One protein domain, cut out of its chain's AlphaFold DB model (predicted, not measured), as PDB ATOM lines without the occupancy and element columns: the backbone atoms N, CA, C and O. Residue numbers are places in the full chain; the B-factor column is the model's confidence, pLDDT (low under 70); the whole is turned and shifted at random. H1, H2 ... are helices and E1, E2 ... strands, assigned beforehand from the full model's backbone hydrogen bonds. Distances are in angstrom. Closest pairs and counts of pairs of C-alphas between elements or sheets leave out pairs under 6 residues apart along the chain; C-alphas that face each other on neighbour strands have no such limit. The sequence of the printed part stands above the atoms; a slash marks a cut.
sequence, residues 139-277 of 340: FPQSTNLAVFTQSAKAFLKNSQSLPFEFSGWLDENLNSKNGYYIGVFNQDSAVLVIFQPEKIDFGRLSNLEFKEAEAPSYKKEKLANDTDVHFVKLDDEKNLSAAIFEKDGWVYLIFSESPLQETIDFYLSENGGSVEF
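This is residues 139 to 277 of the 340 residues of an uncharacterized protein of Candidatus Curtissbacteria bacterium RIFCSPHIGHO2_02_FULL_42_15 (UniProt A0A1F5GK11). A twisted sheet of seven strands forms the middle slab; H1, H2 and H3 cover one face, and the sheet curls round H4 on the other. Short E8, at the end, pairs with residues 139 to 140. The printed part has 139 residues, with named elements in the order E1, H1, H2, E2, E3, H3, E4, E5, E6, E7, H4, E8: four helices and eight strands, class mixed. The sheet runs E1 E2 E3 E7 E6 E5 E4, antiparallel. The whole is compact, with a radius of gyration of the C-alphas of 14.1 A and spans of 41 by 28 by 28 A.

Start at E1, residues 143 to 149, an edge strand antiparallel to E2, residues 180 to 185; N 147 and O 182 are 2.8 A apart, within hydrogen-bond range. E2 forms a hairpin with E3, residues 190 to 195 (N 183 to O 192, 2.9 A). E3 is also antiparallel to E7, residues 250 to 256; N 193 and O 253 are 2.8 A apart. E4, residues 218 to 223, E5, 227 to 235, E6, 240 to 247, and E7 make a meander, each strand the antiparallel neighbour of the one before; look for N 221 and O 229 at 2.9 A, N 232 and O 242 at 2.8 A, N 254 and O 243 at 2.9 A. H1, residues 153 to 159, is on the sheet at a height of 9.2 A. H2, residues 164 to 173, is on the same face at 10.9 A. This helical hairpin only just touches, with 3 pairs of C-alphas within 8 A, closest Lys 153 and Asp 171 at 7.4 A. H3, residues 203 to 207, is on that face too; its C-alpha 206 is 5.6 A from C-alpha 218 of E4, their closest pair. H4, residues 261 to 269, is on the opposite face; C-alphas 268 and 247 of E6 are their closest, 7.5 A apart. E8, residues 274 to 276, pairs with no named strand. Every O i to N i+4 pair is within hydrogen-bond range in H1, H2 and H4; H3 has 0 of 1, and 1 of 2 O i to N i+3 pairs.

Find C-alpha 143 at (15.092, -39.430, 18.758), where E1 begins. E5 runs 24.9 A, E6 23.1 A, E7 19.4 A and H2 14.3 A. E8 ends at C-alpha 276, (21.259, -33.281, 24.377).

The C-alphas of Glu 214 and Glu 276 are farthest apart, 41.0 A. The printed part has no cut, and no link is long. Mean pLDDT of the printed part is 84.5; 17 residues are under 70, among them 211 to 216.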
ATOM      1  N   PHE A 139      18.609 -32.754  19.871       90.00
ATOM      2  CA  PHE A 139      17.657 -33.484  19.056       90.00
ATOM      3  C   PHE A 139      16.264 -33.442  19.698       90.00
ATOM      4  O   PHE A 139      16.166 -33.291  20.922       90.00
ATOM      5  N   PRO A 140      15.188 -33.612  18.911       88.38
ATOM      6  CA  PRO A 140      13.859 -33.909  19.430       88.38
ATOM      7  C   PRO A 140      13.876 -35.049  20.456       88.38
ATOM      8  O   PRO A 140      14.591 -36.040  20.306       88.38
ATOM      9  N   GLN A 141      13.049 -34.960  21.500       87.25
ATOM     10  CA  GLN A 141      12.984 -35.996  22.541       87.25
ATOM     11  C   GLN A 141      12.646 -37.395  21.986       87.25
ATOM     12  O   GLN A 141      13.067 -38.398  22.574       87.25
ATOM     13  N   SER A 142      11.944 -37.440  20.848       85.50
ATOM     14  CA  SER A 142      11.554 -38.632  20.089       85.50
ATOM     15  C   SER A 142      12.701 -39.324  19.339       85.50
ATOM     16  O   SER A 142      12.488 -40.385  18.751       85.50
ATOM     17  N   THR A 143      13.924 -38.784  19.365       87.56
ATOM     18  CA  THR A 143      15.092 -39.430  18.758       87.56
ATOM     19  C   THR A 143      15.451 -40.729  19.469       87.56
ATOM     20  O   THR A 143      15.810 -40.743  20.653       87.56
ATOM     21  N   ASN A 144      15.415 -41.823  18.707       87.12
ATOM     22  CA  ASN A 144      15.789 -43.159  19.171       87.12
ATOM     23  C   ASN A 144      17.228 -43.533  18.812       87.12
ATOM     24  O   ASN A 144      17.832 -44.347  19.507       87.12
ATOM     25  N   LEU A 145      17.780 -42.939  17.755       87.50
ATOM     26  CA  LEU A 145      19.184 -43.073  17.393       87.50
ATOM     27  C   LEU A 145      19.730 -41.708  16.988       87.50
ATOM     28  O   LEU A 145      19.150 -41.042  16.136       87.50
ATOM     29  N   ALA A 146      20.864 -41.333  17.561       90.06
ATOM     30  CA  ALA A 146      21.664 -40.214  17.112       90.06
ATOM     31  C   ALA A 146      23.107 -40.678  16.899       90.06
ATOM     32  O   ALA A 146      23.633 -41.474  17.680       90.06
ATOM     33  N   VAL A 147      23.754 -40.189  15.848       89.38
ATOM     34  CA  VAL A 147      25.125 -40.552  15.492       89.38
ATOM     35  C   VAL A 147      25.905 -39.306  15.105       89.38
ATOM     36  O   VAL A 147      25.445 -38.529  14.282       89.38
ATOM     37  N   PHE A 148      27.107 -39.153  15.641       87.81
ATOM     38  CA  PHE A 148      28.129 -38.276  15.090       87.81
ATOM     39  C   PHE A 148      29.107 -39.117  14.270       87.81
ATOM     40  O   PHE A 148      29.566 -40.160  14.739       87.81
ATOM     41  N   THR A 149      29.422 -38.683  13.053       84.00
ATOM     42  CA  THR A 149      30.310 -39.395  12.123       84.00
ATOM     43  C   THR A 149      31.046 -38.424  11.205       84.00
ATOM     44  O   THR A 149      30.579 -37.324  10.930       84.00
ATOM     45  N   GLN A 150      32.181 -38.849  10.660       79.06
ATOM     46  CA  GLN A 150      32.938 -38.089   9.657       79.06
ATOM     47  C   GLN A 150      32.344 -38.181   8.249       79.06
ATOM     48  O   GLN A 150      32.730 -37.424   7.364       79.06
ATOM     49  N   SER A 151      31.418 -39.114   8.016       80.06
ATOM     50  CA  SER A 151      30.762 -39.279   6.721       80.06
ATOM     51  C   SER A 151      29.322 -39.743   6.888       80.06
ATOM     52  O   SER A 151      29.065 -40.774   7.511       80.06
ATOM     53  N   ALA A 152      28.392 -39.002   6.284       82.06
ATOM     54  CA  ALA A 152      26.979 -39.369   6.196       82.06
ATOM     55  C   ALA A 152      26.618 -40.101   4.891       82.06
ATOM     56  O   ALA A 152      25.571 -40.741   4.814       82.06
ATOM     57  N   LYS A 153      27.484 -40.059   3.866       77.50
ATOM     58  CA  LYS A 153      27.179 -40.585   2.521       77.50
ATOM     59  C   LYS A 153      26.852 -42.076   2.531       77.50
ATOM     60  O   LYS A 153      25.836 -42.489   1.982       77.50
ATOM     61  N   ALA A 154      27.705 -42.876   3.172       69.88
ATOM     62  CA  ALA A 154      27.516 -44.324   3.250       69.88
ATOM     63  C   ALA A 154      26.243 -44.688   4.026       69.88
ATOM     64  O   ALA A 154      25.527 -45.607   3.640       69.88
ATOM     65  N   PHE A 155      25.936 -43.940   5.088       76.44
ATOM     66  CA  PHE A 155      24.703 -44.122   5.842       76.44
ATOM     67  C   PHE A 155      23.478 -43.826   4.971       76.44
ATOM     68  O   PHE A 155      22.616 -44.689   4.829       76.44
ATOM     69  N   LEU A 156      23.434 -42.655   4.326       74.62
ATOM     70  CA  LEU A 156      22.300 -42.236   3.500       74.62
ATOM     71  C   LEU A 156      22.030 -43.208   2.351       74.62
ATOM     72  O   LEU A 156      20.907 -43.691   2.235       74.62
ATOM     73  N   LYS A 157      23.068 -43.576   1.586       69.06
ATOM     74  CA  LYS A 157      22.962 -44.516   0.454       69.06
ATOM     75  C   LYS A 157      22.481 -45.914   0.866       69.06
ATOM     76  O   LYS A 157      21.841 -46.588   0.071       69.06
ATOM     77  N   ASN A 158      22.776 -46.349   2.094       65.94
ATOM     78  CA  ASN A 158      22.319 -47.643   2.614       65.94
ATOM     79  C   ASN A 158      20.940 -47.571   3.284       65.94
ATOM     80  O   ASN A 158      20.216 -48.563   3.308       65.94
ATOM     81  N   SER A 159      20.594 -46.422   3.867       67.31
ATOM     82  CA  SER A 159      19.332 -46.229   4.588       67.31
ATOM     83  C   SER A 159      18.148 -45.939   3.667       67.31
ATOM     84  O   SER A 159      17.018 -46.259   4.025       67.31
ATOM     85  N   GLN A 160      18.404 -45.342   2.499       69.88
ATOM     86  CA  GLN A 160      17.383 -44.857   1.579       69.88
ATOM     87  C   GLN A 160      17.752 -45.224   0.140       69.88
ATOM     88  O   GLN A 160      18.894 -45.057  -0.287       69.88
ATOM     89  N   SER A 161      16.767 -45.687  -0.629       75.62
ATOM     90  CA  SER A 161      16.916 -45.861  -2.076       75.62
ATOM     91  C   SER A 161      16.699 -44.512  -2.753       75.62
ATOM     92  O   SER A 161      15.574 -44.172  -3.105       75.62
ATOM     93  N   LEU A 162      17.766 -43.726  -2.886       81.56
ATOM     94  CA  LEU A 162      17.694 -42.377  -3.444       81.56
ATOM     95  C   LEU A 162      17.792 -42.391  -4.979       81.56
ATOM     96  O   LEU A 162      18.621 -43.132  -5.519       81.56
ATOM     97  N   PRO A 163      17.027 -41.540  -5.690       85.56
ATOM     98  CA  PRO A 163      17.216 -41.323  -7.121       85.56
ATOM     99  C   PRO A 163      18.651 -40.910  -7.457       85.56
ATOM    100  O   PRO A 163      19.347 -40.287  -6.642       85.56
ATOM    101  N   PHE A 164      19.100 -41.237  -8.668       85.38
ATOM    102  CA  PHE A 164      20.471 -40.971  -9.110       85.38
ATOM    103  C   PHE A 164      20.794 -39.471  -9.087       85.38
ATOM    104  O   PHE A 164      21.844 -39.063  -8.595       85.38
ATOM    105  N   GLU A 165      19.865 -38.645  -9.555       87.94
ATOM    106  CA  GLU A 165      20.016 -37.199  -9.690       87.94
ATOM    107  C   GLU A 165      20.153 -36.523  -8.318       87.94
ATOM    108  O   GLU A 165      21.042 -35.689  -8.115       87.94
ATOM    109  N   PHE A 166      19.340 -36.944  -7.343       89.44
ATOM    110  CA  PHE A 166      19.442 -36.463  -5.963       89.44
ATOM    111  C   PHE A 166      20.707 -36.987  -5.270       89.44
ATOM    112  O   PHE A 166      21.372 -36.254  -4.540       89.44
ATOM    113  N   SER A 167      21.094 -38.238  -5.539       88.25
ATOM    114  CA  SER A 167      22.346 -38.810  -5.029       88.25
ATOM    115  C   SER A 167      23.571 -38.036  -5.520       88.25
ATOM    116  O   SER A 167      24.480 -37.778  -4.734       88.25
ATOM    117  N   GLY A 168      23.578 -37.617  -6.789       89.25
ATOM    118  CA  GLY A 168      24.623 -36.756  -7.344       89.25
ATOM    119  C   GLY A 168      24.674 -35.391  -6.655       89.25
ATOM    120  O   GLY A 168      25.753 -34.924  -6.299       89.25
ATOM    121  N   TRP A 169      23.514 -34.787  -6.380       92.00
ATOM    122  CA  TRP A 169      23.448 -33.547  -5.602       92.00
ATOM    123  C   TRP A 169      24.014 -33.728  -4.182       92.00
ATOM    124  O   TRP A 169      24.832 -32.919  -3.742       92.00
ATOM    125  N   LEU A 170      23.668 -34.813  -3.480       91.25
ATOM    126  CA  LEU A 170      24.246 -35.120  -2.165       91.25
ATOM    127  C   LEU A 170      25.764 -35.314  -2.224       91.25
ATOM    128  O   LEU A 170      26.469 -34.902  -1.306       91.25
ATOM    129  N   ASP A 171      26.283 -35.949  -3.275       89.06
ATOM    130  CA  ASP A 171      27.717 -36.196  -3.402       89.06
ATOM    131  C   ASP A 171      28.530 -34.895  -3.516       89.06
ATOM    132  O   ASP A 171      29.649 -34.841  -2.999       89.06
ATOM    133  N   GLU A 172      27.954 -33.847  -4.101       90.31
ATOM    134  CA  GLU A 172      28.566 -32.519  -4.219       90.31
ATOM    135  C   GLU A 172      28.380 -31.647  -2.966       90.31
ATOM    136  O   GLU A 172      29.256 -30.843  -2.641       90.31
ATOM    137  N   ASN A 173      27.268 -31.820  -2.243       92.06
ATOM    138  CA  ASN A 173      26.878 -30.930  -1.143       92.06
ATOM    139  C   ASN A 173      27.187 -31.480   0.258       92.06
ATOM    140  O   ASN A 173      27.364 -30.700   1.188       92.06
ATOM    141  N   LEU A 174      27.315 -32.800   0.442       90.31
ATOM    142  CA  LEU A 174      27.783 -33.395   1.703       90.31
ATOM    143  C   LEU A 174      29.310 -33.260   1.812       90.31
ATOM    144  O   LEU A 174      30.052 -34.215   1.557       90.31
ATOM    145  N   ASN A 175      29.763 -32.054   2.161       87.06
ATOM    146  CA  ASN A 175      31.169 -31.640   2.159       87.06
ATOM    147  C   ASN A 175      31.659 -31.026   3.493       87.06
ATOM    148  O   ASN A 175      32.653 -30.305   3.511       87.06
ATOM    149  N   SER A 176      31.007 -31.340   4.617       88.69
ATOM    150  CA  SER A 176      31.427 -30.860   5.943       88.69
ATOM    151  C   SER A 176      32.792 -31.404   6.365       88.69
ATOM    152  O   SER A 176      33.044 -32.613   6.316       88.69
ATOM    153  N   LYS A 177      33.640 -30.496   6.861       85.69
ATOM    154  CA  LYS A 177      34.910 -30.807   7.541       85.69
ATOM    155  C   LYS A 177      34.739 -31.055   9.043       85.69
ATOM    156  O   LYS A 177      35.593 -31.701   9.643       85.69
ATOM    157  N   ASN A 178      33.622 -30.608   9.619       86.75
ATOM    158  CA  ASN A 178      33.298 -30.722  11.046       86.75
ATOM    159  C   ASN A 178      32.436 -31.961  11.351       86.75
ATOM    160  O   ASN A 178      31.860 -32.093  12.427       86.75
ATOM    161  N   GLY A 179      32.352 -32.899  10.403       88.31
ATOM    162  CA  GLY A 179      31.549 -34.107  10.539       88.31
ATOM    163  C   GLY A 179      30.054 -33.851  10.353       88.31
ATOM    164  O   GLY A 179      29.627 -32.812   9.843       88.31
ATOM    165  N   TYR A 180      29.271 -34.860  10.713       89.56
ATOM    166  CA  TYR A 180      27.836 -34.933  10.490       89.56
ATOM    167  C   TYR A 180      27.157 -35.491  11.730       89.56
ATOM    168  O   TYR A 180      27.620 -36.477  12.310       89.56
ATOM    169  N   TYR A 181      26.014 -34.911  12.063       92.25
ATOM    170  CA  TYR A 181      25.065 -35.463  13.013       92.25
ATOM    171  C   TYR A 181      23.942 -36.138  12.244       92.25
ATOM    172  O   TYR A 181      23.393 -35.569  11.305       92.25
ATOM    173  N   ILE A 182      23.596 -37.355  12.632       90.38
ATOM    174  CA  ILE A 182      22.533 -38.140  12.023       90.38
ATOM    175  C   ILE A 182      21.524 -38.471  13.111       90.38
ATOM    176  O   ILE A 182      21.901 -39.033  14.133       90.38
ATOM    177  N   GLY A 183      20.257 -38.138  12.897       89.31
ATOM    178  CA  GLY A 183      19.151 -38.496  13.780       89.31
ATOM    179  C   GLY A 183      18.196 -39.456  13.086       89.31
ATOM    180  O   GLY A 183      17.903 -39.286  11.907       89.31
ATOM    181  N   VAL A 184      17.691 -40.453  13.809       86.25
ATOM    182  CA  VAL A 184      16.577 -41.290  13.351       86.25
ATOM    183  C   VAL A 184      15.412 -41.142  14.317       86.25
ATOM    184  O   VAL A 184      15.533 -41.417  15.520       86.25
ATOM    185  N   PHE A 185      14.280 -40.716  13.763       81.75
ATOM    186  CA  PHE A 185      13.039 -40.469  14.481       81.75
ATOM    187  C   PHE A 185      12.029 -41.538  14.143       81.75
ATOM    188  O   PHE A 185      11.849 -41.944  12.995       81.75
ATOM    189  N   ASN A 186      11.370 -42.014  15.181       68.19
ATOM    190  CA  ASN A 186      10.605 -43.230  15.070       68.19
ATOM    191  C   ASN A 186       9.141 -43.021  14.692       68.19
ATOM    192  O   ASN A 186       8.567 -43.902  14.060       68.19
ATOM    193  N   GLN A 187       8.548 -41.889  15.075       61.75
ATOM    194  CA  GLN A 187       7.157 -41.576  14.732       61.75
ATOM    195  C   GLN A 187       7.001 -41.274  13.237       61.75
ATOM    196  O   GLN A 187       6.036 -41.736  12.638       61.75
ATOM    197  N   ASP A 188       8.013 -40.659  12.624       61.28
ATOM    198  CA  ASP A 188       7.932 -40.214  11.228       61.28
ATOM    199  C   ASP A 188       8.680 -41.127  10.248       61.28
ATOM    200  O   ASP A 188       8.675 -40.888   9.045       61.28
ATOM    201  N   SER A 189       9.353 -42.176  10.742       74.38
ATOM    202  CA  SER A 189      10.364 -42.922   9.964       74.38
ATOM    203  C   SER A 189      11.360 -41.975   9.281       74.38
ATOM    204  O   SER A 189      11.794 -42.202   8.151       74.38
ATOM    205  N   ALA A 190      11.691 -40.887   9.979       82.69
ATOM    206  CA  ALA A 190      12.482 -39.809   9.433       82.69
ATOM    207  C   ALA A 190      13.962 -39.996   9.765       82.69
ATOM    208  O   ALA A 190      14.341 -40.363  10.883       82.69
ATOM    209  N   VAL A 191      14.799 -39.705   8.780       87.19
ATOM    210  CA  VAL A 191      16.251 -39.632   8.903       87.19
ATOM    211  C   VAL A 191      16.652 -38.182   8.724       87.19
ATOM    212  O   VAL A 191      16.361 -37.585   7.696       87.19
ATOM    213  N   LEU A 192      17.358 -37.626   9.695       91.50
ATOM    214  CA  LEU A 192      17.941 -36.296   9.612       91.50
ATOM    215  C   LEU A 192      19.448 -36.393   9.500       91.50
ATOM    216  O   LEU A 192      20.072 -37.177  10.211       91.50
ATOM    217  N   VAL A 193      20.026 -35.538   8.668       93.38
ATOM    218  CA  VAL A 193      21.458 -35.269   8.615       93.38
ATOM    219  C   VAL A 193      21.679 -33.778   8.809       93.38
ATOM    220  O   VAL A 193      21.037 -32.964   8.153       93.38
ATOM    221  N   ILE A 194      22.587 -33.430   9.714       94.94
ATOM    222  CA  ILE A 194      22.915 -32.057  10.089       94.94
ATOM    223  C   ILE A 194      24.415 -31.867   9.979       94.94
ATOM    224  O   ILE A 194      25.188 -32.709  10.445       94.94
ATOM    225  N   PHE A 195      24.832 -30.784   9.339       94.50
ATOM    226  CA  PHE A 195      26.239 -30.516   9.072       94.50
ATOM    227  C   PHE A 195      26.462 -29.046   8.717       94.50
ATOM    228  O   PHE A 195      25.537 -28.360   8.293       94.50
ATOM    229  N   GLN A 196      27.699 -28.583   8.869       93.56
ATOM    230  CA  GLN A 196      28.142 -27.269   8.406       93.56
ATOM    231  C   GLN A 196      28.882 -27.445   7.074       93.56
ATOM    232  O   GLN A 196      30.017 -27.938   7.072       93.56
ATOM    233  N   PRO A 197      28.263 -27.126   5.927       92.06
ATOM    234  CA  PRO A 197      28.970 -27.130   4.652       92.06
ATOM    235  C   PRO A 197      29.917 -25.930   4.532       92.06
ATOM    236  O   PRO A 197      29.690 -24.880   5.124       92.06
ATOM    237  N   GLU A 198      30.932 -26.040   3.673       88.06
ATOM    238  CA  GLU A 198      31.653 -24.844   3.195       88.06
ATOM    239  C   GLU A 198      30.810 -24.048   2.193       88.06
ATOM    240  O   GLU A 198      30.880 -22.822   2.124       88.06
ATOM    241  N   LYS A 199      30.022 -24.768   1.387       88.88
ATOM    242  CA  LYS A 199      29.065 -24.231   0.423       88.88
ATOM    243  C   LYS A 199      28.002 -25.283   0.123       88.88
ATOM    244  O   LYS A 199      28.334 -26.462  -0.014       88.88
ATOM    245  N   ILE A 200      26.765 -24.828  -0.056       92.81
ATOM    246  CA  ILE A 200      25.634 -25.630  -0.520       92.81
ATOM    247  C   ILE A 200      24.962 -24.968  -1.731       92.81
ATOM    248  O   ILE A 200      24.816 -23.748  -1.791       92.81
ATOM    249  N   ASP A 201      24.588 -25.767  -2.726       92.50
ATOM    250  CA  ASP A 201      23.893 -25.329  -3.937       92.50
ATOM    251  C   ASP A 201      22.406 -25.700  -3.877       92.50
ATOM    252  O   ASP A 201      21.963 -26.716  -4.417       92.50
ATOM    253  N   PHE A 202      21.616 -24.843  -3.229       92.69
ATOM    254  CA  PHE A 202      20.157 -24.955  -3.229       92.69
ATOM    255  C   PHE A 202      19.533 -24.708  -4.611       92.69
ATOM    256  O   PHE A 202      18.443 -25.205  -4.887       92.69
ATOM    257  N   GLY A 203      20.205 -23.953  -5.488       89.88
ATOM    258  CA  GLY A 203      19.678 -23.579  -6.801       89.88
ATOM    259  C   GLY A 203      19.499 -24.781  -7.724       89.88
ATOM    260  O   GLY A 203      18.545 -24.832  -8.495       89.88
ATOM    261  N   ARG A 204      20.367 -25.793  -7.606       90.38
ATOM    262  CA  ARG A 204      20.252 -27.025  -8.398       90.38
ATOM    263  C   ARG A 204      19.056 -27.904  -8.033       90.38
ATOM    264  O   ARG A 204      18.686 -28.742  -8.851       90.38
ATOM    265  N   LEU A 205      18.461 -27.734  -6.849       91.00
ATOM    266  CA  LEU A 205      17.361 -28.583  -6.379       91.00
ATOM    267  C   LEU A 205      16.114 -28.467  -7.264       91.00
ATOM    268  O   LEU A 205      15.449 -29.470  -7.501       91.00
ATOM    269  N   SER A 206      15.829 -27.276  -7.802       87.88
ATOM    270  CA  SER A 206      14.692 -27.065  -8.709       87.88
ATOM    271  C   SER A 206      14.873 -27.696 -10.088       87.88
ATOM    272  O   SER A 206      13.908 -27.795 -10.836       87.88
ATOM    273  N   ASN A 207      16.102 -28.089 -10.429       85.38
ATOM    274  CA  ASN A 207      16.473 -28.608 -11.745       85.38
ATOM    275  C   ASN A 207      16.698 -30.129 -11.717       85.38
ATOM    276  O   ASN A 207      17.252 -30.685 -12.663       85.38
ATOM    277  N   LEU A 208      16.346 -30.801 -10.613       86.12
ATOM    278  CA  LEU A 208      16.437 -32.253 -10.513       86.12
ATOM    279  C   LEU A 208      15.261 -32.894 -11.255       86.12
ATOM    280  O   LEU A 208      14.109 -32.785 -10.838       86.12
ATOM    281  N   GLU A 209      15.568 -33.579 -12.351       77.50
ATOM    282  CA  GLU A 209      14.594 -34.329 -13.140       77.50
ATOM    283  C   GLU A 209      14.574 -35.792 -12.687       77.50
ATOM    284  O   GLU A 209      15.601 -36.468 -12.712       77.50
ATOM    285  N   PHE A 210      13.408 -36.300 -12.283       80.06
ATOM    286  CA  PHE A 210      13.231 -37.709 -11.927       80.06
ATOM    287  C   PHE A 210      12.386 -38.393 -12.998       80.06
ATOM    288  O   PHE A 210      11.311 -37.911 -13.348       80.06
ATOM    289  N   LYS A 211      12.873 -39.525 -13.519       62.94
ATOM    290  CA  LYS A 211      12.312 -40.206 -14.703       62.94
ATOM    291  C   LYS A 211      10.844 -40.649 -14.581       62.94
ATOM    292  O   LYS A 211      10.260 -41.002 -15.600       62.94
ATOM    293  N   GLU A 212      10.265 -40.637 -13.381       60.25
ATOM    294  CA  GLU A 212       8.938 -41.197 -13.078       60.25
ATOM    295  C   GLU A 212       7.990 -40.216 -12.353       60.25
ATOM    296  O   GLU A 212       6.922 -40.621 -11.907       60.25
ATOM    297  N   ALA A 213       8.334 -38.927 -12.220       58.50
ATOM    298  CA  ALA A 213       7.505 -37.975 -11.467       58.50
ATOM    299  C   ALA A 213       6.402 -37.329 -12.336       58.50
ATOM    300  O   ALA A 213       6.697 -36.629 -13.304       58.50
ATOM    301  N   GLU A 214       5.126 -37.505 -11.962       56.22
ATOM    302  CA  GLU A 214       3.966 -36.878 -12.637       56.22
ATOM    303  C   GLU A 214       3.751 -35.393 -12.257       56.22
ATOM    304  O   GLU A 214       3.016 -34.669 -12.928       56.22
ATOM    305  N   ALA A 215       4.383 -34.917 -11.181       56.78
ATOM    306  CA  ALA A 215       4.224 -33.577 -10.604       56.78
ATOM    307  C   ALA A 215       5.596 -32.917 -10.369       56.78
ATOM    308  O   ALA A 215       6.599 -33.635 -10.328       56.78
ATOM    309  N   PRO A 216       5.685 -31.577 -10.188       59.06
ATOM    310  CA  PRO A 216       6.958 -30.947  -9.863       59.06
ATOM    311  C   PRO A 216       7.531 -31.590  -8.605       59.06
ATOM    312  O   PRO A 216       6.938 -31.550  -7.527       59.06
ATOM    313  N   SER A 217       8.708 -32.177  -8.766       80.00
ATOM    314  CA  SER A 217       9.445 -32.853  -7.711       80.00
ATOM    315  C   SER A 217      10.032 -31.888  -6.685       80.00
ATOM    316  O   SER A 217      10.663 -32.334  -5.738       80.00
ATOM    317  N   TYR A 218       9.831 -30.578  -6.852       90.00
ATOM    318  CA  TYR A 218      10.428 -29.533  -6.038       90.00
ATOM    319  C   TYR A 218       9.417 -28.446  -5.663       90.00
ATOM    320  O   TYR A 218       8.667 -27.949  -6.506       90.00
ATOM    321  N   LYS A 219       9.461 -28.017  -4.401       91.06
ATOM    322  CA  LYS A 219       8.727 -26.860  -3.883       91.06
ATOM    323  C   LYS A 219       9.614 -26.079  -2.916       91.06
ATOM    324  O   LYS A 219      10.326 -26.665  -2.111       91.06
ATOM    325  N   LYS A 220       9.547 -24.750  -2.972       93.56
ATOM    326  CA  LYS A 220      10.191 -23.856  -2.002       93.56
ATOM    327  C   LYS A 220       9.118 -23.138  -1.196       93.56
ATOM    328  O   LYS A 220       8.206 -22.563  -1.787       93.56
ATOM    329  N   GLU A 221       9.241 -23.150   0.124       92.56
ATOM    330  CA  GLU A 221       8.331 -22.449   1.029       92.56
ATOM    331  C   GLU A 221       9.113 -21.625   2.044       92.56
ATOM    332  O   GLU A 221      10.196 -22.016   2.467       92.56
ATOM    333  N   LYS A 222       8.544 -20.491   2.449       92.31
ATOM    334  CA  LYS A 222       9.050 -19.705   3.574       92.31
ATOM    335  C   LYS A 222       8.307 -20.122   4.831       92.31
ATOM    336  O   LYS A 222       7.087 -19.972   4.893       92.31
ATOM    337  N   LEU A 223       9.037 -20.654   5.805       90.00
ATOM    338  CA  LEU A 223       8.500 -21.077   7.098       90.00
ATOM    339  C   LEU A 223       8.977 -20.137   8.217       90.00
ATOM    340  O   LEU A 223       9.357 -18.992   7.963       90.00
ATOM    341  N   ALA A 224       8.890 -20.585   9.474       83.56
ATOM    342  CA  ALA A 224       9.228 -19.785  10.646       83.56
ATOM    343  C   ALA A 224      10.596 -19.086  10.517       83.56
ATOM    344  O   ALA A 224      11.554 -19.630   9.960       83.56
ATOM    345  N   ASN A 225      10.671 -17.864  11.055       82.12
ATOM    346  CA  ASN A 225      11.839 -16.977  10.978       82.12
ATOM    347  C   ASN A 225      12.267 -16.602   9.548       82.12
ATOM    348  O   ASN A 225      13.436 -16.319   9.316       82.12
ATOM    349  N   ASP A 226      11.320 -16.596   8.601       84.69
ATOM    350  CA  ASP A 226      11.564 -16.322   7.176       84.69
ATOM    351  C   ASP A 226      12.589 -17.281   6.542       84.69
ATOM    352  O   ASP A 226      13.283 -16.936   5.584       84.69
ATOM    353  N   THR A 227      12.683 -18.500   7.086       92.38
ATOM    354  CA  THR A 227      13.624 -19.515   6.606       92.38
ATOM    355  C   THR A 227      13.074 -20.169   5.348       92.38
ATOM    356  O   THR A 227      11.954 -20.688   5.339       92.38
ATOM    357  N   ASP A 228      13.882 -20.169   4.293       95.00
ATOM    358  CA  ASP A 228      13.589 -20.888   3.063       95.00
ATOM    359  C   ASP A 228      13.761 -22.399   3.279       95.00
ATOM    360  O   ASP A 228      14.854 -22.883   3.583       95.00
ATOM    361  N   VAL A 229      12.679 -23.154   3.094       95.38
ATOM    362  CA  VAL A 229      12.674 -24.615   3.151       95.38
ATOM    363  C   VAL A 229      12.406 -25.184   1.765       95.38
ATOM    364  O   VAL A 229      11.415 -24.865   1.102       95.38
ATOM    365  N   HIS A 230      13.329 -26.030   1.325       95.38
ATOM    366  CA  HIS A 230      13.333 -26.676   0.025       95.38
ATOM    367  C   HIS A 230      12.822 -28.106   0.172       95.38
ATOM    368  O   HIS A 230      13.479 -28.947   0.783       95.38
ATOM    369  N   PHE A 231      11.661 -28.387  -0.401       92.94
ATOM    370  CA  PHE A 231      11.056 -29.708  -0.432       92.94
ATOM    371  C   PHE A 231      11.338 -30.375  -1.771       92.94
ATOM    372  O   PHE A 231      11.097 -29.782  -2.822       92.94
ATOM    373  N   VAL A 232      11.819 -31.613  -1.723       91.38
ATOM    374  CA  VAL A 232      12.053 -32.457  -2.893       91.38
ATOM    375  C   VAL A 232      11.302 -33.769  -2.715       91.38
ATOM    376  O   VAL A 232      11.549 -34.495  -1.755       91.38
ATOM    377  N   LYS A 233      10.401 -34.102  -3.635       88.50
ATOM    378  CA  LYS A 233       9.762 -35.416  -3.705       88.50
ATOM    379  C   LYS A 233      10.730 -36.385  -4.385       88.50
ATOM    380  O   LYS A 233      11.173 -36.122  -5.499       88.50
ATOM    381  N   LEU A 234      11.104 -37.454  -3.685       86.62
ATOM    382  CA  LEU A 234      12.156 -38.388  -4.104       86.62
ATOM    383  C   LEU A 234      11.602 -39.694  -4.678       86.62
ATOM    384  O   LEU A 234      12.227 -40.275  -5.557       86.62
ATOM    385  N   ASP A 235      10.471 -40.174  -4.167       81.19
ATOM    386  CA  ASP A 235       9.831 -41.411  -4.625       81.19
ATOM    387  C   ASP A 235       8.314 -41.299  -4.422       81.19
ATOM    388  O   ASP A 235       7.837 -41.112  -3.298       81.19
ATOM    389  N   ASP A 236       7.565 -41.396  -5.519       72.38
ATOM    390  CA  ASP A 236       6.107 -41.277  -5.534       72.38
ATOM    391  C   ASP A 236       5.417 -42.526  -4.971       72.38
ATOM    392  O   ASP A 236       4.408 -42.401  -4.277       72.38
ATOM    393  N   GLU A 237       5.978 -43.717  -5.199       74.38
ATOM    394  CA  GLU A 237       5.411 -44.982  -4.722       74.38
ATOM    395  C   GLU A 237       5.582 -45.140  -3.210       74.38
ATOM    396  O   GLU A 237       4.695 -45.649  -2.522       74.38
ATOM    397  N   LYS A 238       6.728 -44.697  -2.682       71.69
ATOM    398  CA  LYS A 238       7.039 -44.755  -1.244       71.69
ATOM    399  C   LYS A 238       6.651 -43.490  -0.482       71.69
ATOM    400  O   LYS A 238       6.820 -43.451   0.733       71.69
ATOM    401  N   ASN A 239       6.153 -42.462  -1.175       79.88
ATOM    402  CA  ASN A 239       5.908 -41.131  -0.616       79.88
ATOM    403  C   ASN A 239       7.147 -40.531   0.087       79.88
ATOM    404  O   ASN A 239       7.029 -39.765   1.044       79.88
ATOM    405  N   LEU A 240       8.353 -40.890  -0.366       83.31
ATOM    406  CA  LEU A 240       9.599 -40.418   0.230       83.31
ATOM    407  C   LEU A 240       9.873 -38.991  -0.237       83.31
ATOM    408  O   LEU A 240       9.939 -38.716  -1.435       83.31
ATOM    409  N   SER A 241      10.092 -38.090   0.713       88.69
ATOM    410  CA  SER A 241      10.452 -36.698   0.449       88.69
ATOM    411  C   SER A 241      11.662 -36.274   1.275       88.69
ATOM    412  O   SER A 241      11.913 -36.812   2.356       88.69
ATOM    413  N   ALA A 242      12.396 -35.290   0.765       91.75
ATOM    414  CA  ALA A 242      13.432 -34.571   1.484       91.75
ATOM    415  C   ALA A 242      12.997 -33.126   1.758       91.75
ATOM    416  O   ALA A 242      12.479 -32.459   0.867       91.75
ATOM    417  N   ALA A 243      13.249 -32.632   2.966       94.00
ATOM    418  CA  ALA A 243      13.238 -31.207   3.285       94.00
ATOM    419  C   ALA A 243      14.659 -30.753   3.595       94.00
ATOM    420  O   ALA A 243      15.393 -31.437   4.315       94.00
ATOM    421  N   ILE A 244      15.039 -29.604   3.043       95.69
ATOM    422  CA  ILE A 244      16.387 -29.059   3.153       95.69
ATOM    423  C   ILE A 244      16.304 -27.576   3.479       95.69
ATOM    424  O   ILE A 244      15.618 -26.828   2.785       95.69
ATOM    425  N   PHE A 245      17.003 -27.147   4.521       95.44
ATOM    426  CA  PHE A 245      17.087 -25.739   4.895       95.44
ATOM    427  C   PHE A 245      18.397 -25.439   5.613       95.44
ATOM    428  O   PHE A 245      19.057 -26.342   6.135       95.44
ATOM    429  N   GLU A 246      18.764 -24.162   5.628       95.00
ATOM    430  CA  GLU A 246      19.924 -23.644   6.345       95.00
ATOM    431  C   GLU A 246      19.460 -22.728   7.479       95.00
ATOM    432  O   GLU A 246      18.585 -21.885   7.285       95.00
ATOM    433  N   LYS A 247      20.050 -22.892   8.663       91.81
ATOM    434  CA  LYS A 247      19.837 -22.017   9.816       91.81
ATOM    435  C   LYS A 247      21.132 -21.921  10.617       91.81
ATOM    436  O   LYS A 247      21.746 -22.940  10.915       91.81
ATOM    437  N   ASP A 248      21.546 -20.699  10.943       89.88
ATOM    438  CA  ASP A 248      22.740 -20.413  11.756       89.88
ATOM    439  C   ASP A 248      24.027 -21.105  11.248       89.88
ATOM    440  O   ASP A 248      24.856 -21.572  12.027       89.88
ATOM    441  N   GLY A 249      24.186 -21.200   9.920       91.06
ATOM    442  CA  GLY A 249      25.325 -21.854   9.259       91.06
ATOM    443  C   GLY A 249      25.271 -23.389   9.237       91.06
ATOM    444  O   GLY A 249      26.181 -24.031   8.712       91.06
ATOM    445  N   TRP A 250      24.211 -23.989   9.780       94.06
ATOM    446  CA  TRP A 250      23.949 -25.422   9.712       94.06
ATOM    447  C   TRP A 250      22.937 -25.739   8.624       94.06
ATOM    448  O   TRP A 250      21.912 -25.073   8.494       94.06
ATOM    449  N   VAL A 251      23.188 -26.816   7.888       95.94
ATOM    450  CA  VAL A 251      22.228 -27.395   6.953       95.94
ATOM    451  C   VAL A 251      21.564 -28.603   7.582       95.94
ATOM    452  O   VAL A 251      22.230 -29.483   8.129       95.94
ATOM    453  N   TYR A 252      20.247 -28.662   7.424       95.06
ATOM    454  CA  TYR A 252      19.384 -29.740   7.871       95.06
ATOM    455  C   TYR A 252      18.821 -30.449   6.643       95.06
ATOM    456  O   TYR A 252      18.174 -29.825   5.807       95.06
ATOM    457  N   LEU A 253      19.075 -31.751   6.529       94.62
ATOM    458  CA  LEU A 253      18.564 -32.638   5.483       94.62
ATOM    459  C   LEU A 253      17.661 -33.677   6.139       94.62
ATOM    460  O   LEU A 253      18.167 -34.575   6.810       94.62
ATOM    461  N   ILE A 254      16.348 -33.585   5.958       92.81
ATOM    462  CA  ILE A 254      15.397 -34.524   6.565       92.81
ATOM    463  C   ILE A 254      14.744 -35.354   5.469       92.81
ATOM    464  O   ILE A 254      14.105 -34.799   4.587       92.81
ATOM    465  N   PHE A 255      14.867 -36.673   5.551       89.44
ATOM    466  CA  PHE A 255      14.221 -37.655   4.685       89.44
ATOM    467  C   PHE A 255      13.076 -38.311   5.443       89.44
ATOM    468  O   PHE A 255      13.293 -38.756   6.567       89.44
ATOM    469  N   SER A 256      11.889 -38.412   4.852       86.44
ATOM    470  CA  SER A 256      10.737 -39.048   5.500       86.44
ATOM    471  C   SER A 256       9.707 -39.536   4.488       86.44
ATOM    472  O   SER A 256       9.533 -38.928   3.433       86.44
ATOM    473  N   GLU A 257       9.003 -40.611   4.841       81.25
ATOM    474  CA  GLU A 257       7.789 -41.080   4.148       81.25
ATOM    475  C   GLU A 257       6.510 -40.415   4.715       81.25
ATOM    476  O   GLU A 257       5.419 -40.541   4.155       81.25
ATOM    477  N   SER A 258       6.640 -39.705   5.844       75.75
ATOM    478  CA  SER A 258       5.576 -38.996   6.575       75.75
ATOM    479  C   SER A 258       5.797 -37.472   6.580       75.75
ATOM    480  O   SER A 258       6.919 -37.022   6.320       75.75
ATOM    481  N   PRO A 259       4.769 -36.652   6.889       69.31
ATOM    482  CA  PRO A 259       4.895 -35.194   6.920       69.31
ATOM    483  C   PRO A 259       6.075 -34.714   7.779       69.31
ATOM    484  O   PRO A 259       6.193 -35.060   8.947       69.31
ATOM    485  N   LEU A 260       6.938 -33.884   7.193       74.62
ATOM    486  CA  LEU A 260       8.209 -33.437   7.782       74.62
ATOM    487  C   LEU A 260       8.060 -32.298   8.809       74.62
ATOM    488  O   LEU A 260       9.051 -31.873   9.405       74.62
ATOM    489  N   GLN A 261       6.838 -31.792   9.000       80.81
ATOM    490  CA  GLN A 261       6.581 -30.511   9.655       80.81
ATOM    491  C   GLN A 261       7.060 -30.474  11.110       80.81
ATOM    492  O   GLN A 261       7.710 -29.512  11.488       80.81
ATOM    493  N   GLU A 262       6.825 -31.524  11.905       80.19
ATOM    494  CA  GLU A 262       7.217 -31.533  13.324       80.19
ATOM    495  C   GLU A 262       8.741 -31.435  13.499       80.19
ATOM    496  O   GLU A 262       9.237 -30.650  14.308       80.19
ATOM    497  N   THR A 263       9.501 -32.187  12.695       85.00
ATOM    498  CA  THR A 263      10.970 -32.141  12.745       85.00
ATOM    499  C   THR A 263      11.496 -30.795  12.236       85.00
ATOM    500  O   THR A 263      12.426 -30.246  12.825       85.00
ATOM    501  N   ILE A 264      10.904 -30.237  11.173       89.25
ATOM    502  CA  ILE A 264      11.261 -28.903  10.664       89.25
ATOM    503  C   ILE A 264      10.987 -27.837  11.732       89.25
ATOM    504  O   ILE A 264      11.876 -27.052  12.060       89.25
ATOM    505  N   ASP A 265       9.791 -27.840  12.320       87.50
ATOM    506  CA  ASP A 265       9.368 -26.866  13.325       87.50
ATOM    507  C   ASP A 265      10.262 -26.908  14.564       87.50
ATOM    508  O   ASP A 265      10.618 -25.846  15.081       87.50
ATOM    509  N   PHE A 266      10.685 -28.097  15.010       88.94
ATOM    510  CA  PHE A 266      11.634 -28.233  16.116       88.94
ATOM    511  C   PHE A 266      12.926 -27.447  15.855       88.94
ATOM    512  O   PHE A 266      13.370 -26.688  16.713       88.94
ATOM    513  N   TYR A 267      13.522 -27.574  14.667       89.81
ATOM    514  CA  TYR A 267      14.788 -26.898  14.365       89.81
ATOM    515  C   TYR A 267      14.620 -25.427  13.994       89.81
ATOM    516  O   TYR A 267      15.495 -24.616  14.304       89.81
ATOM    517  N   LEU A 268      13.500 -25.044  13.381       89.50
ATOM    518  CA  LEU A 268      13.246 -23.644  13.056       89.50
ATOM    519  C   LEU A 268      12.854 -22.827  14.290       89.50
ATOM    520  O   LEU A 268      13.356 -21.713  14.451       89.50
ATOM    521  N   SER A 269      12.017 -23.377  15.171       80.75
ATOM    522  CA  SER A 269      11.382 -22.642  16.277       80.75
ATOM    523  C   SER A 269      11.834 -23.045  17.684       80.75
ATOM    524  O   SER A 269      11.419 -22.398  18.640       80.75
ATOM    525  N   GLU A 270      12.670 -24.082  17.825       69.75
ATOM    526  CA  GLU A 270      13.117 -24.647  19.117       69.75
ATOM    527  C   GLU A 270      11.969 -25.049  20.059       69.75
ATOM    528  O   GLU A 270      12.130 -25.144  21.277       69.75
ATOM    529  N   ASN A 271      10.791 -25.312  19.496       67.19
ATOM    530  CA  ASN A 271       9.630 -25.729  20.260       67.19
ATOM    531  C   ASN A 271       9.645 -27.243  20.489       67.19
ATOM    532  O   ASN A 271       9.809 -28.029  19.558       67.19
ATOM    533  N   GLY A 272       9.406 -27.652  21.736       74.69
ATOM    534  CA  GLY A 272       9.219 -29.052  22.116       74.69
ATOM    535  C   GLY A 272      10.279 -29.593  23.075       74.69
ATOM    536  O   GLY A 272      11.266 -28.941  23.415       74.69
ATOM    537  N   GLY A 273      10.050 -30.816  23.555       83.38
ATOM    538  CA  GLY A 273      11.023 -31.521  24.383       83.38
ATOM    539  C   GLY A 273      12.285 -31.825  23.579       83.38
ATOM    540  O   GLY A 273      12.205 -32.343  22.464       83.38
ATOM    541  N   SER A 274      13.453 -31.543  24.153       88.62
ATOM    542  CA  SER A 274      14.747 -31.823  23.531       88.62
ATOM    543  C   SER A 274      15.602 -32.740  24.391       88.62
ATOM    544  O   SER A 274      15.391 -32.894  25.596       88.62
ATOM    545  N   VAL A 275      16.565 -33.378  23.740       88.75
ATOM    546  CA  VAL A 275      17.582 -34.217  24.366       88.75
ATOM    547  C   VAL A 275      18.943 -33.812  23.832       88.75
ATOM    548  O   VAL A 275      19.123 -33.601  22.632       88.75
ATOM    549  N   GLU A 276      19.902 -33.670  24.739       89.69
ATOM    550  CA  GLU A 276      21.259 -33.281  24.377       89.69
ATOM    551  C   GLU A 276      22.035 -34.494  23.883       89.69
ATOM    552  O   GLU A 276      22.051 -35.547  24.528       89.69
ATOM    553  N   PHE A 277      22.677 -34.341  22.727       88.12
ATOM    554  CA  PHE A 277      23.598 -35.335  22.211       88.12
ATOM    555  C   PHE A 277      24.757 -35.533  23.206       88.12
ATOM    556  O   PHE A 277      25.222 -34.549  23.789       88.12
TER     557      PHE A 277